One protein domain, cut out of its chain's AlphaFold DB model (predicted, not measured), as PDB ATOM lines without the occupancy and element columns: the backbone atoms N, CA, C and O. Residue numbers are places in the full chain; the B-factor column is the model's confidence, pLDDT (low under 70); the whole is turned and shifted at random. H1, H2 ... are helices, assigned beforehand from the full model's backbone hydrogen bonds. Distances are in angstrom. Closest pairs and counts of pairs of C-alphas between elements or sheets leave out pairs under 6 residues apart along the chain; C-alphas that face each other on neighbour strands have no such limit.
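What this domain is: This is residues 2 to 88 of the 139 residues of an uncharacterized protein of Posidoniimonas corsicana (UniProt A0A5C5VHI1). A helical hairpin, H4 and H5, packs across two helices that run roughly the same way, H1 and H3; H4 spans from H3 to H1, and the short H2 lies in the link between those two. Residues 79 to 88, the last turn of H5 and the tail after it, stick out from this body. The printed part has 87 residues with five named helices, in the order H1 H2 H3 H4 H5, and no named strand; its class is all helix. It is compact, with a radius of gyration of the C-alphas of 13.4 A, and spans 42 by 31 by 20 A.

How they stand to each other: Start with H1, residues 3 to 21, and look next at H2, residues 27 to 30: the two are close but not clearly touching, the closest C-alphas being those of Lys 15 and Leu 30, 6.7 A apart. H3, residues 37 to 48, and H1 are near each other, with 5 pairs of C-alphas within 10 A. The hub is H4, residues 52 to 62, which touches three helices. With its residues 41 to 45 alone H3 touches H4, closest at the C-alphas of Val 41 and Gly 52, 6.0 A, about perpendicular at 70.1 degrees, only just past steep. At the other end of H4, H1 touches it with residues 14 to 18 alone, closest at the C-alphas of Lys 17 and Leu 62, 6.4 A, about perpendicular at 78 degrees. H5, residues 67 to 81, and H4 form a hairpin: they touch at a shallow tilt of 11 degrees, opposite ways, with the C-alphas of Ala 60 and Arg 67 closest at 4.6 A. H1 and H5 are apart. In H1, H3, H4 and H5 every O i to N i+4 pair is within hydrogen-bond range; H2 is too short for such a pair.

Where its parts are: Find C-alpha 3 at (193.480, 193.756, 146.117); from there H1 runs 26.7 A to C-alpha 21. H2 measures 5.6 A, H3 16.2 A and H4 15.2 A. Pick up H5 at C-alpha 67, (192.932, 207.653, 154.877), and go 20.6 A to C-alpha 81 at (208.119, 212.569, 167.839).

The domain as a whole: The two C-alphas farthest apart are those of Pro 2 and Ala 87, 45.9 A. The printed part has no cut and no long link; the link from H2 to H3 is short, the other three are tight. Look at the B-factor column for confidence: the mean pLDDT of the printed part is 72.4, and it is under 70 at residues 2 to 9, 26 to 32, 34 and 75 to 88.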
ATOM      1  N   PRO A   2     192.174 190.500 143.576       57.72
ATOM      2  CA  PRO A   2     191.904 191.871 143.111       57.72
ATOM      3  C   PRO A   2     192.425 193.006 144.020       57.72
ATOM      4  O   PRO A   2     192.244 194.176 143.697       57.72
ATOM      5  N   GLU A   3     193.034 192.711 145.171       58.91
ATOM      6  CA  GLU A   3     193.480 193.756 146.117       58.91
ATOM      7  C   GLU A   3     194.690 194.556 145.612       58.91
ATOM      8  O   GLU A   3     194.747 195.768 145.799       58.91
ATOM      9  N   GLN A   4     195.620 193.907 144.906       57.25
ATOM     10  CA  GLN A   4     196.836 194.549 144.387       57.25
ATOM     11  C   GLN A   4     196.529 195.553 143.261       57.25
ATOM     12  O   GLN A   4     197.094 196.646 143.222       57.25
ATOM     13  N   ASP A   5     195.584 195.221 142.375       61.62
ATOM     14  CA  ASP A   5     195.180 196.101 141.271       61.62
ATOM     15  C   ASP A   5     194.417 197.334 141.773       61.62
ATOM     16  O   ASP A   5     194.628 198.438 141.275       61.62
ATOM     17  N   GLN A   6     193.577 197.181 142.801       62.16
ATOM     18  CA  GLN A   6     192.844 198.304 143.394       62.16
ATOM     19  C   GLN A   6     193.769 199.300 144.101       62.16
ATOM     20  O   GLN A   6     193.567 200.509 143.980       62.16
ATOM     21  N   LEU A   7     194.805 198.810 144.791       64.56
ATOM     22  CA  LEU A   7     195.819 199.669 145.407       64.56
ATOM     23  C   LEU A   7     196.608 200.447 144.351       64.56
ATOM     24  O   LEU A   7     196.828 201.646 144.507       64.56
ATOM     25  N   ARG A   8     196.968 199.795 143.241       67.94
ATOM     26  CA  ARG A   8     197.689 200.428 142.130       67.94
ATOM     27  C   ARG A   8     196.845 201.481 141.405       67.94
ATOM     28  O   ARG A   8     197.333 202.579 141.165       67.94
ATOM     29  N   ILE A   9     195.573 201.186 141.129       69.62
ATOM     30  CA  ILE A   9     194.624 202.150 140.541       69.62
ATOM     31  C   ILE A   9     194.411 203.346 141.482       69.62
ATOM     32  O   ILE A   9     194.350 204.487 141.030       69.62
ATOM     33  N   GLY A  10     194.322 203.106 142.794       78.81
ATOM     34  CA  GLY A  10     194.248 204.183 143.781       78.81
ATOM     35  C   GLY A  10     195.510 205.043 143.813       78.81
ATOM     36  O   GLY A  10     195.419 206.258 143.956       78.81
ATOM     37  N   TRP A  11     196.680 204.429 143.644       82.62
ATOM     38  CA  TRP A  11     197.959 205.130 143.690       82.62
ATOM     39  C   TRP A  11     198.131 206.130 142.547       82.62
ATOM     40  O   TRP A  11     198.606 207.245 142.763       82.62
ATOM     41  N   ASP A  12     197.735 205.752 141.333       82.50
ATOM     42  CA  ASP A  12     197.806 206.649 140.178       82.50
ATOM     43  C   ASP A  12     196.897 207.879 140.348       82.50
ATOM     44  O   ASP A  12     197.313 208.999 140.041       82.50
ATOM     45  N   ASP A  13     195.708 207.696 140.927       83.69
ATOM     46  CA  ASP A  13     194.788 208.795 141.244       83.69
ATOM     47  C   ASP A  13     195.332 209.699 142.365       83.69
ATOM     48  O   ASP A  13     195.317 210.926 142.243       83.69
ATOM     49  N   LEU A  14     195.898 209.103 143.422       83.94
ATOM     50  CA  LEU A  14     196.545 209.849 144.501       83.94
ATOM     51  C   LEU A  14     197.680 210.721 143.953       83.94
ATOM     52  O   LEU A  14     197.710 211.914 144.237       83.94
ATOM     53  N   LYS A  15     198.569 210.169 143.118       81.44
ATOM     54  CA  LYS A  15     199.660 210.934 142.489       81.44
ATOM     55  C   LYS A  15     199.147 212.134 141.695       81.44
ATOM     56  O   LYS A  15     199.737 213.206 141.798       81.44
ATOM     57  N   SER A  16     198.054 211.980 140.941       83.94
ATOM     58  CA  SER A  16     197.463 213.103 140.204       83.94
ATOM     59  C   SER A  16     197.014 214.218 141.146       83.94
ATOM     60  O   SER A  16     197.329 215.379 140.914       83.94
ATOM     61  N   LYS A  17     196.337 213.871 142.242       85.56
ATOM     62  CA  LYS A  17     195.863 214.851 143.229       85.56
ATOM     63  C   LYS A  17     196.999 215.503 144.006       85.56
ATOM     64  O   LYS A  17     196.931 216.688 144.309       85.56
ATOM     65  N   VAL A  18     198.048 214.744 144.321       84.56
ATOM     66  CA  VAL A  18     199.267 215.277 144.941       84.56
ATOM     67  C   VAL A  18     199.948 216.267 144.010       84.56
ATOM     68  O   VAL A  18     200.327 217.344 144.449       84.56
ATOM     69  N   ARG A  19     200.058 215.954 142.719       81.38
ATOM     70  CA  ARG A  19     200.566 216.912 141.732       81.38
ATOM     71  C   ARG A  19     199.737 218.195 141.720       81.38
ATOM     72  O   ARG A  19     200.315 219.274 141.690       81.38
ATOM     73  N   ASP A  20     198.413 218.091 141.772       83.44
ATOM     74  CA  ASP A  20     197.545 219.271 141.751       83.44
ATOM     75  C   ASP A  20     197.682 220.106 143.038       83.44
ATOM     76  O   ASP A  20     197.763 221.332 142.979       83.44
ATOM     77  N   ALA A  21     197.762 219.452 144.203       82.62
ATOM     78  CA  ALA A  21     197.939 220.113 145.498       82.62
ATOM     79  C   ALA A  21     199.342 220.717 145.680       82.62
ATOM     80  O   ALA A  21     199.501 221.763 146.308       82.62
ATOM     81  N   TRP A  22     200.357 220.073 145.109       82.81
ATOM     82  CA  TRP A  22     201.755 220.459 145.209       82.81
ATOM     83  C   TRP A  22     202.374 220.667 143.826       82.81
ATOM     84  O   TRP A  22     203.435 220.129 143.515       82.81
ATOM     85  N   SER A  23     201.750 221.517 143.009       74.25
ATOM     86  CA  SER A  23     202.183 221.820 141.633       74.25
ATOM     87  C   SER A  23     203.578 222.453 141.530       74.25
ATOM     88  O   SER A  23     204.122 222.617 140.441       74.25
ATOM     89  N   GLN A  24     204.140 222.863 142.667       71.00
ATOM     90  CA  GLN A  24     205.491 223.409 142.804       71.00
ATOM     91  C   GLN A  24     206.554 222.304 142.921       71.00
ATOM     92  O   GLN A  24     207.749 222.579 142.811       71.00
ATOM     93  N   LEU A  25     206.130 221.065 143.174       70.12
ATOM     94  CA  LEU A  25     206.997 219.902 143.265       70.12
ATOM     95  C   LEU A  25     207.140 219.256 141.880       70.12
ATOM     96  O   LEU A  25     206.172 219.143 141.133       70.12
ATOM     97  N   GLY A  26     208.360 218.854 141.515       64.88
ATOM     98  CA  GLY A  26     208.655 218.320 140.182       64.88
ATOM     99  C   GLY A  26     207.946 216.990 139.890       64.88
ATOM    100  O   GLY A  26     207.993 216.071 140.707       64.88
ATOM    101  N   GLU A  27     207.331 216.873 138.706       60.94
ATOM    102  CA  GLU A  27     206.601 215.673 138.243       60.94
ATOM    103  C   GLU A  27     207.478 214.415 138.129       60.94
ATOM    104  O   GLU A  27     206.981 213.292 138.254       60.94
ATOM    105  N   GLU A  28     208.778 214.592 137.892       59.94
ATOM    106  CA  GLU A  28     209.713 213.503 137.590       59.94
ATOM    107  C   GLU A  28     209.919 212.559 138.787       59.94
ATOM    108  O   GLU A  28     210.076 211.351 138.607       59.94
ATOM    109  N   ASP A  29     209.817 213.085 140.011       64.31
ATOM    110  CA  ASP A  29     210.036 212.316 141.239       64.31
ATOM    111  C   ASP A  29     208.794 211.487 141.624       64.31
ATOM    112  O   ASP A  29     208.919 210.342 142.058       64.31
ATOM    113  N   LEU A  30     207.578 212.011 141.409       69.81
ATOM    114  CA  LEU A  30     206.317 211.346 141.791       69.81
ATOM    115  C   LEU A  30     206.115 209.994 141.090       69.81
ATOM    116  O   LEU A  30     205.527 209.066 141.650       69.81
ATOM    117  N   SER A  31     206.621 209.881 139.862       67.31
ATOM    118  CA  SER A  31     206.534 208.665 139.050       67.31
ATOM    119  C   SER A  31     207.494 207.564 139.510       67.31
ATOM    120  O   SER A  31     207.255 206.392 139.214       67.31
ATOM    121  N   ALA A  32     208.551 207.914 140.253       68.38
ATOM    122  CA  ALA A  32     209.520 206.957 140.781       68.38
ATOM    123  C   ALA A  32     208.975 206.164 141.984       68.38
ATOM    124  O   ALA A  32     209.438 205.054 142.254       68.38
ATOM    125  N   PHE A  33     207.960 206.690 142.680       71.44
ATOM    126  CA  PHE A  33     207.353 206.027 143.832       71.44
ATOM    127  C   PHE A  33     206.320 204.977 143.383       71.44
ATOM    128  O   PHE A  33     205.258 205.296 142.838       71.44
ATOM    129  N   GLN A  34     206.612 203.699 143.635       68.81
ATOM    130  CA  GLN A  34     205.758 202.556 143.276       68.81
ATOM    131  C   GLN A  34     204.775 202.177 144.397       68.81
ATOM    132  O   GLN A  34     204.777 201.047 144.877       68.81
ATOM    133  N   GLY A  35     203.934 203.107 144.849       70.62
ATOM    134  CA  GLY A  35     202.948 202.800 145.896       70.62
ATOM    135  C   GLY A  35     203.455 202.969 147.325       70.62
ATOM    136  O   GLY A  35     202.734 202.645 148.265       70.62
ATOM    137  N   ASP A  36     204.678 203.471 147.506       77.75
ATOM    138  CA  ASP A  36     205.238 203.711 148.832       77.75
ATOM    139  C   ASP A  36     204.805 205.086 149.364       77.75
ATOM    140  O   ASP A  36     205.355 206.138 149.026       77.75
ATOM    141  N   LEU A  37     203.785 205.053 150.218       77.81
ATOM    142  CA  LEU A  37     203.223 206.226 150.874       77.81
ATOM    143  C   LEU A  37     204.207 206.877 151.860       77.81
ATOM    144  O   LEU A  37     204.178 208.095 152.023       77.81
ATOM    145  N   GLN A  38     205.089 206.099 152.498       76.06
ATOM    146  CA  GLN A  38     206.095 206.645 153.414       76.06
ATOM    147  C   GLN A  38     207.132 207.465 152.650       76.06
ATOM    148  O   GLN A  38     207.464 208.578 153.063       76.06
ATOM    149  N   GLN A  39     207.612 206.944 151.518       78.50
ATOM    150  CA  GLN A  39     208.555 207.675 150.674       78.50
ATOM    151  C   GLN A  39     207.942 208.951 150.099       78.50
ATOM    152  O   GLN A  39     208.604 209.988 150.089       78.50
ATOM    153  N   LEU A  40     206.667 208.901 149.701       81.75
ATOM    154  CA  LEU A  40     205.940 210.079 149.237       81.75
ATOM    155  C   LEU A  40     205.867 211.163 150.321       81.75
ATOM    156  O   LEU A  40     206.206 212.314 150.059       81.75
ATOM    157  N   VAL A  41     205.476 210.801 151.548       82.69
ATOM    158  CA  VAL A  41     205.408 211.757 152.666       82.69
ATOM    159  C   VAL A  41     206.788 212.339 152.981       82.69
ATOM    160  O   VAL A  41     206.911 213.550 153.149       82.69
ATOM    161  N   GLY A  42     207.836 211.509 153.007       81.19
ATOM    162  CA  GLY A  42     209.207 211.961 153.257       81.19
ATOM    163  C   GLY A  42     209.743 212.899 152.171       81.19
ATOM    164  O   GLY A  42     210.396 213.896 152.477       81.19
ATOM    165  N   TRP A  43     209.432 212.630 150.904       81.62
ATOM    166  CA  TRP A  43     209.827 213.496 149.793       81.62
ATOM    167  C   TRP A  43     209.110 214.849 149.835       81.62
ATOM    168  O   TRP A  43     209.763 215.890 149.722       81.62
ATOM    169  N   ILE A  44     207.792 214.856 150.076       81.62
ATOM    170  CA  ILE A  44     207.031 216.103 150.251       81.62
ATOM    171  C   ILE A  44     207.602 216.884 151.441       81.62
ATOM    172  O   ILE A  44     207.863 218.076 151.312       81.62
ATOM    173  N   GLN A  45     207.899 216.219 152.562       82.56
ATOM    174  CA  GLN A  45     208.505 216.847 153.739       82.56
ATOM    175  C   GLN A  45     209.840 217.526 153.418       82.56
ATOM    176  O   GLN A  45     210.052 218.667 153.821       82.56
ATOM    177  N   GLN A  46     210.729 216.873 152.663       76.19
ATOM    178  CA  GLN A  46     212.018 217.458 152.280       76.19
ATOM    179  C   GLN A  46     211.876 218.689 151.382       76.19
ATOM    180  O   GLN A  46     212.694 219.605 151.459       76.19
ATOM    181  N   ARG A  47     210.856 218.718 150.521       77.50
ATOM    182  CA  ARG A  47     210.654 219.806 149.559       77.50
ATOM    183  C   ARG A  47     209.854 220.974 150.132       77.50
ATOM    184  O   ARG A  47     210.155 222.120 149.814       77.50
ATOM    185  N   THR A  48     208.835 220.695 150.943       76.62
ATOM    186  CA  THR A  48     207.926 221.718 151.482       76.62
ATOM    187  C   THR A  48     208.273 222.139 152.907       76.62
ATOM    188  O   THR A  48     207.750 223.144 153.372       76.62
ATOM    189  N   GLY A  49     209.088 221.364 153.630       78.44
ATOM    190  CA  GLY A  49     209.391 221.598 155.046       78.44
ATOM    191  C   GLY A  49     208.214 221.357 155.998       78.44
ATOM    192  O   GLY A  49     208.302 221.707 157.170       78.44
ATOM    193  N   GLN A  50     207.115 220.774 155.508       75.56
ATOM    194  CA  GLN A  50     205.939 220.473 156.327       75.56
ATOM    195  C   GLN A  50     206.199 219.229 157.178       75.56
ATOM    196  O   GLN A  50     206.968 218.345 156.793       75.56
ATOM    197  N   SER A  51     205.539 219.131 158.326       78.81
ATOM    198  CA  SER A  51     205.586 217.914 159.129       78.81
ATOM    199  C   SER A  51     204.932 216.747 158.382       78.81
ATOM    200  O   SER A  51     203.977 216.915 157.618       78.81
ATOM    201  N   GLY A  52     205.424 215.530 158.629       75.81
ATOM    202  CA  GLY A  52     204.823 214.321 158.059       75.81
ATOM    203  C   GLY A  52     203.342 214.166 158.425       75.81
ATOM    204  O   GLY A  52     202.580 213.587 157.658       75.81
ATOM    205  N   GLU A  53     202.917 214.735 159.554       79.25
ATOM    206  CA  GLU A  53     201.518 214.768 159.971       79.25
ATOM    207  C   GLU A  53     200.663 215.708 159.108       79.25
ATOM    208  O   GLU A  53     199.602 215.303 158.639       79.25
ATOM    209  N   GLU A  54     201.117 216.940 158.861       80.50
ATOM    210  CA  GLU A  54     200.416 217.893 157.987       80.50
ATOM    211  C   GLU A  54     200.255 217.327 156.576       80.50
ATOM    212  O   GLU A  54     199.174 217.390 155.987       80.50
ATOM    213  N   ILE A  55     201.312 216.695 156.065       83.56
ATOM    214  CA  ILE A  55     201.300 216.044 154.757       83.56
ATOM    215  C   ILE A  55     200.333 214.860 154.764       83.56
ATOM    216  O   ILE A  55     199.509 214.747 153.860       83.56
ATOM    217  N   ALA A  56     200.377 214.001 155.786       84.06
ATOM    218  CA  ALA A  56     199.469 212.863 155.895       84.06
ATOM    219  C   ALA A  56     197.999 213.298 155.995       84.06
ATOM    220  O   ALA A  56     197.139 212.691 155.357       84.06
ATOM    221  N   ASN A  57     197.710 214.370 156.737       83.75
ATOM    222  CA  ASN A  57     196.373 214.956 156.833       83.75
ATOM    223  C   ASN A  57     195.914 215.547 155.494       83.75
ATOM    224  O   ASN A  57     194.759 215.364 155.107       83.75
ATOM    225  N   CYS A  58     196.810 216.209 154.758       84.56
ATOM    226  CA  CYS A  58     196.513 216.727 153.428       84.56
ATOM    227  C   CYS A  58     196.216 215.585 152.442       84.56
ATOM    228  O   CYS A  58     195.153 215.568 151.824       84.56
ATOM    229  N   LEU A  59     197.078 214.564 152.382       85.06
ATOM    230  CA  LEU A  59     196.874 213.364 151.561       85.06
ATOM    231  C   LEU A  59     195.566 212.635 151.908       85.06
ATOM    232  O   LEU A  59     194.862 212.162 151.018       85.06
ATOM    233  N   ALA A  60     195.209 212.590 153.193       85.44
ATOM    234  CA  ALA A  60     193.976 211.982 153.683       85.44
ATOM    235  C   ALA A  60     192.726 212.738 153.218       85.44
ATOM    236  O   ALA A  60     191.677 212.121 153.045       85.44
ATOM    237  N   GLY A  61     192.835 214.055 153.026       84.44
ATOM    238  CA  GLY A  61     191.782 214.886 152.443       84.44
ATOM    239  C   GLY A  61     191.679 214.760 150.921       84.44
ATOM    240  O   GLY A  61     190.597 214.951 150.372       84.44
ATOM    241  N   LEU A  62     192.776 214.409 150.240       84.56
ATOM    242  CA  LEU A  62     192.794 214.204 148.789       84.56
ATOM    243  C   LEU A  62     192.171 212.858 148.392       84.56
ATOM    244  O   LEU A  62     191.483 212.762 147.370       84.56
ATOM    245  N   ASP A  63     192.386 211.806 149.185       82.81
ATOM    246  CA  ASP A  63     191.853 210.483 148.869       82.81
ATOM    247  C   ASP A  63     191.459 209.654 150.100       82.81
ATOM    248  O   ASP A  63     192.295 209.166 150.866       82.81
ATOM    249  N   GLU A  64     190.153 209.421 150.241       82.44
ATOM    250  CA  GLU A  64     189.570 208.679 151.363       82.44
ATOM    251  C   GLU A  64     190.063 207.219 151.424       82.44
ATOM    252  O   GLU A  64     190.141 206.645 152.512       82.44
ATOM    253  N   ARG A  65     190.465 206.617 150.290       83.31
ATOM    254  CA  ARG A  65     190.945 205.221 150.241       83.31
ATOM    255  C   ARG A  65     192.246 205.030 151.010       83.31
ATOM    256  O   ARG A  65     192.454 203.981 151.615       83.31
ATOM    257  N   PHE A  66     193.107 206.046 151.013       78.50
ATOM    258  CA  PHE A  66     194.390 206.010 151.714       78.50
ATOM    259  C   PHE A  66     194.285 206.518 153.148       78.50
ATOM    260  O   PHE A  66     195.215 206.332 153.931       78.50
ATOM    261  N   ARG A  67     193.146 207.098 153.539       83.38
ATOM    262  CA  ARG A  67     192.932 207.653 154.877       83.38
ATOM    263  C   ARG A  67     193.230 206.676 156.024       83.38
ATOM    264  O   ARG A  67     193.845 207.120 156.991       83.38
ATOM    265  N   PRO A  68     192.860 205.379 155.973       81.38
ATOM    266  CA  PRO A  68     193.215 204.426 157.027       81.38
ATOM    267  C   PRO A  68     194.734 204.243 157.167       81.38
ATOM    268  O   PRO A  68     195.259 204.277 158.278       81.38
ATOM    269  N   VAL A  69     195.438 204.123 156.038       78.81
ATOM    270  CA  VAL A  69     196.897 203.930 155.983       78.81
ATOM    271  C   VAL A  69     197.634 205.202 156.419       78.81
ATOM    272  O   VAL A  69     198.572 205.144 157.211       78.81
ATOM    273  N   LEU A  70     197.167 206.373 155.978       81.62
ATOM    274  CA  LEU A  70     197.713 207.678 156.358       81.62
ATOM    275  C   LEU A  70     197.497 207.996 157.835       81.62
ATOM    276  O   LEU A  70     198.390 208.542 158.474       81.62
ATOM    277  N   LYS A  71     196.343 207.625 158.405       80.88
ATOM    278  CA  LYS A  71     196.095 207.778 159.845       80.88
ATOM    279  C   LYS A  71     197.062 206.942 160.671       80.88
ATOM    280  O   LYS A  71     197.580 207.453 161.657       80.88
ATOM    281  N   GLN A  72     197.334 205.706 160.249       78.94
ATOM    282  CA  GLN A  72     198.313 204.840 160.905       78.94
ATOM    283  C   GLN A  72     199.734 205.423 160.824       78.94
ATOM    284  O   GLN A  72     200.466 205.406 161.814       78.94
ATOM    285  N   PHE A  73     200.103 205.995 159.673       73.69
ATOM    286  CA  PHE A  73     201.365 206.715 159.495       73.69
ATOM    287  C   PHE A  73     201.459 207.942 160.412       73.69
ATOM    288  O   PHE A  73     202.446 208.102 161.123       73.69
ATOM    289  N   ALA A  74     200.426 208.788 160.437       72.94
ATOM    290  CA  ALA A  74     200.391 210.004 161.244       72.94
ATOM    291  C   ALA A  74     200.475 209.697 162.748       72.94
ATOM    292  O   ALA A  74     201.201 210.376 163.472       72.94
ATOM    293  N   SER A  75     199.796 208.644 163.222       68.69
ATOM    294  CA  SER A  75     199.925 208.194 164.612       68.69
ATOM    295  C   SER A  75     201.324 207.663 164.931       68.69
ATOM    296  O   SER A  75     201.853 207.994 165.986       68.69
ATOM    297  N   ALA A  76     201.951 206.912 164.019       65.75
ATOM    298  CA  ALA A  76     203.308 206.394 164.214       65.75
ATOM    299  C   ALA A  76     204.370 207.510 164.185       65.75
ATOM    300  O   ALA A  76     205.334 207.480 164.948       65.75
ATOM    301  N   ALA A  77     204.182 208.523 163.333       61.41
ATOM    302  CA  ALA A  77     205.032 209.705 163.290       61.41
ATOM    303  C   ALA A  77     204.933 210.516 164.592       61.41
ATOM    304  O   ALA A  77     205.967 210.911 165.124       61.41
ATOM    305  N   ARG A  78     203.719 210.696 165.144       56.75
ATOM    306  CA  ARG A  78     203.510 211.314 166.467       56.75
ATOM    307  C   ARG A  78     204.179 210.516 167.587       56.75
ATOM    308  O   ARG A  78     204.884 211.104 168.392       56.75
ATOM    309  N   GLU A  79     204.057 209.190 167.583       52.59
ATOM    310  CA  GLU A  79     204.677 208.311 168.587       52.59
ATOM    311  C   GLU A  79     206.223 208.338 168.530       52.59
ATOM    312  O   GLU A  79     206.894 208.245 169.557       52.59
ATOM    313  N   CYS A  80     206.806 208.553 167.342       44.03
ATOM    314  CA  CYS A  80     208.247 208.758 167.157       44.03
ATOM    315  C   CYS A  80     208.711 210.166 167.590       44.03
ATOM    316  O   CYS A  80     209.821 210.325 168.103       44.03
ATOM    317  N   TYR A  81     207.851 211.181 167.438       42.09
ATOM    318  CA  TYR A  81     208.119 212.569 167.839       42.09
ATOM    319  C   TYR A  81     207.906 212.822 169.344       42.09
ATOM    320  O   TYR A  81     208.646 213.604 169.944       42.09
ATOM    321  N   ASP A  82     206.972 212.109 169.983       45.06
ATOM    322  CA  ASP A  82     206.691 212.187 171.426       45.06
ATOM    323  C   ASP A  82     207.885 211.736 172.292       45.06
ATOM    324  O   ASP A  82     207.992 212.115 173.460       45.06
ATOM    325  N   HIS A  83     208.849 211.010 171.714       44.03
ATOM    326  CA  HIS A  83     210.123 210.687 172.363       44.03
ATOM    327  C   HIS A  83     211.248 211.721 172.130       44.03
ATOM    328  O   HIS A  83     212.299 211.604 172.764       44.03
ATOM    329  N   ALA A  84     211.046 212.744 171.285       47.19
ATOM    330  CA  ALA A  84     212.081 213.719 170.907       47.19
ATOM    331  C   ALA A  84     211.730 215.205 171.144       47.19
ATOM    332  O   ALA A  84     212.636 216.037 171.089       47.19
ATOM    333  N   SER A  85     210.487 215.582 171.470       41.59
ATOM    334  CA  SER A  85     210.168 216.982 171.803       41.59
ATOM    335  C   SER A  85     209.235 217.129 173.006       41.59
ATOM    336  O   SER A  85     208.021 217.279 172.884       41.59
ATOM    337  N   THR A  86     209.814 217.175 174.203       51.12
ATOM    338  CA  THR A  86     209.198 217.832 175.365       51.12
ATOM    339  C   THR A  86     208.799 219.270 175.017       51.12
ATOM    340  O   THR A  86     209.686 220.106 174.863       51.12
ATOM    341  N   ALA A  87     207.491 219.543 174.928       46.94
ATOM    342  CA  ALA A  87     206.776 220.676 175.547       46.94
ATOM    343  C   ALA A  87     205.458 220.985 174.807       46.94
ATOM    344  O   ALA A  87     205.380 221.931 174.029       46.94
ATOM    345  N   SER A  88     204.390 220.241 175.108       41.81
ATOM    346  CA  SER A  88     203.022 220.747 174.922       41.81
ATOM    347  C   SER A  88     202.442 221.078 176.293       41.81
ATOM    348  O   SER A  88     202.318 220.200 177.149       41.81
TER     349      SER A  88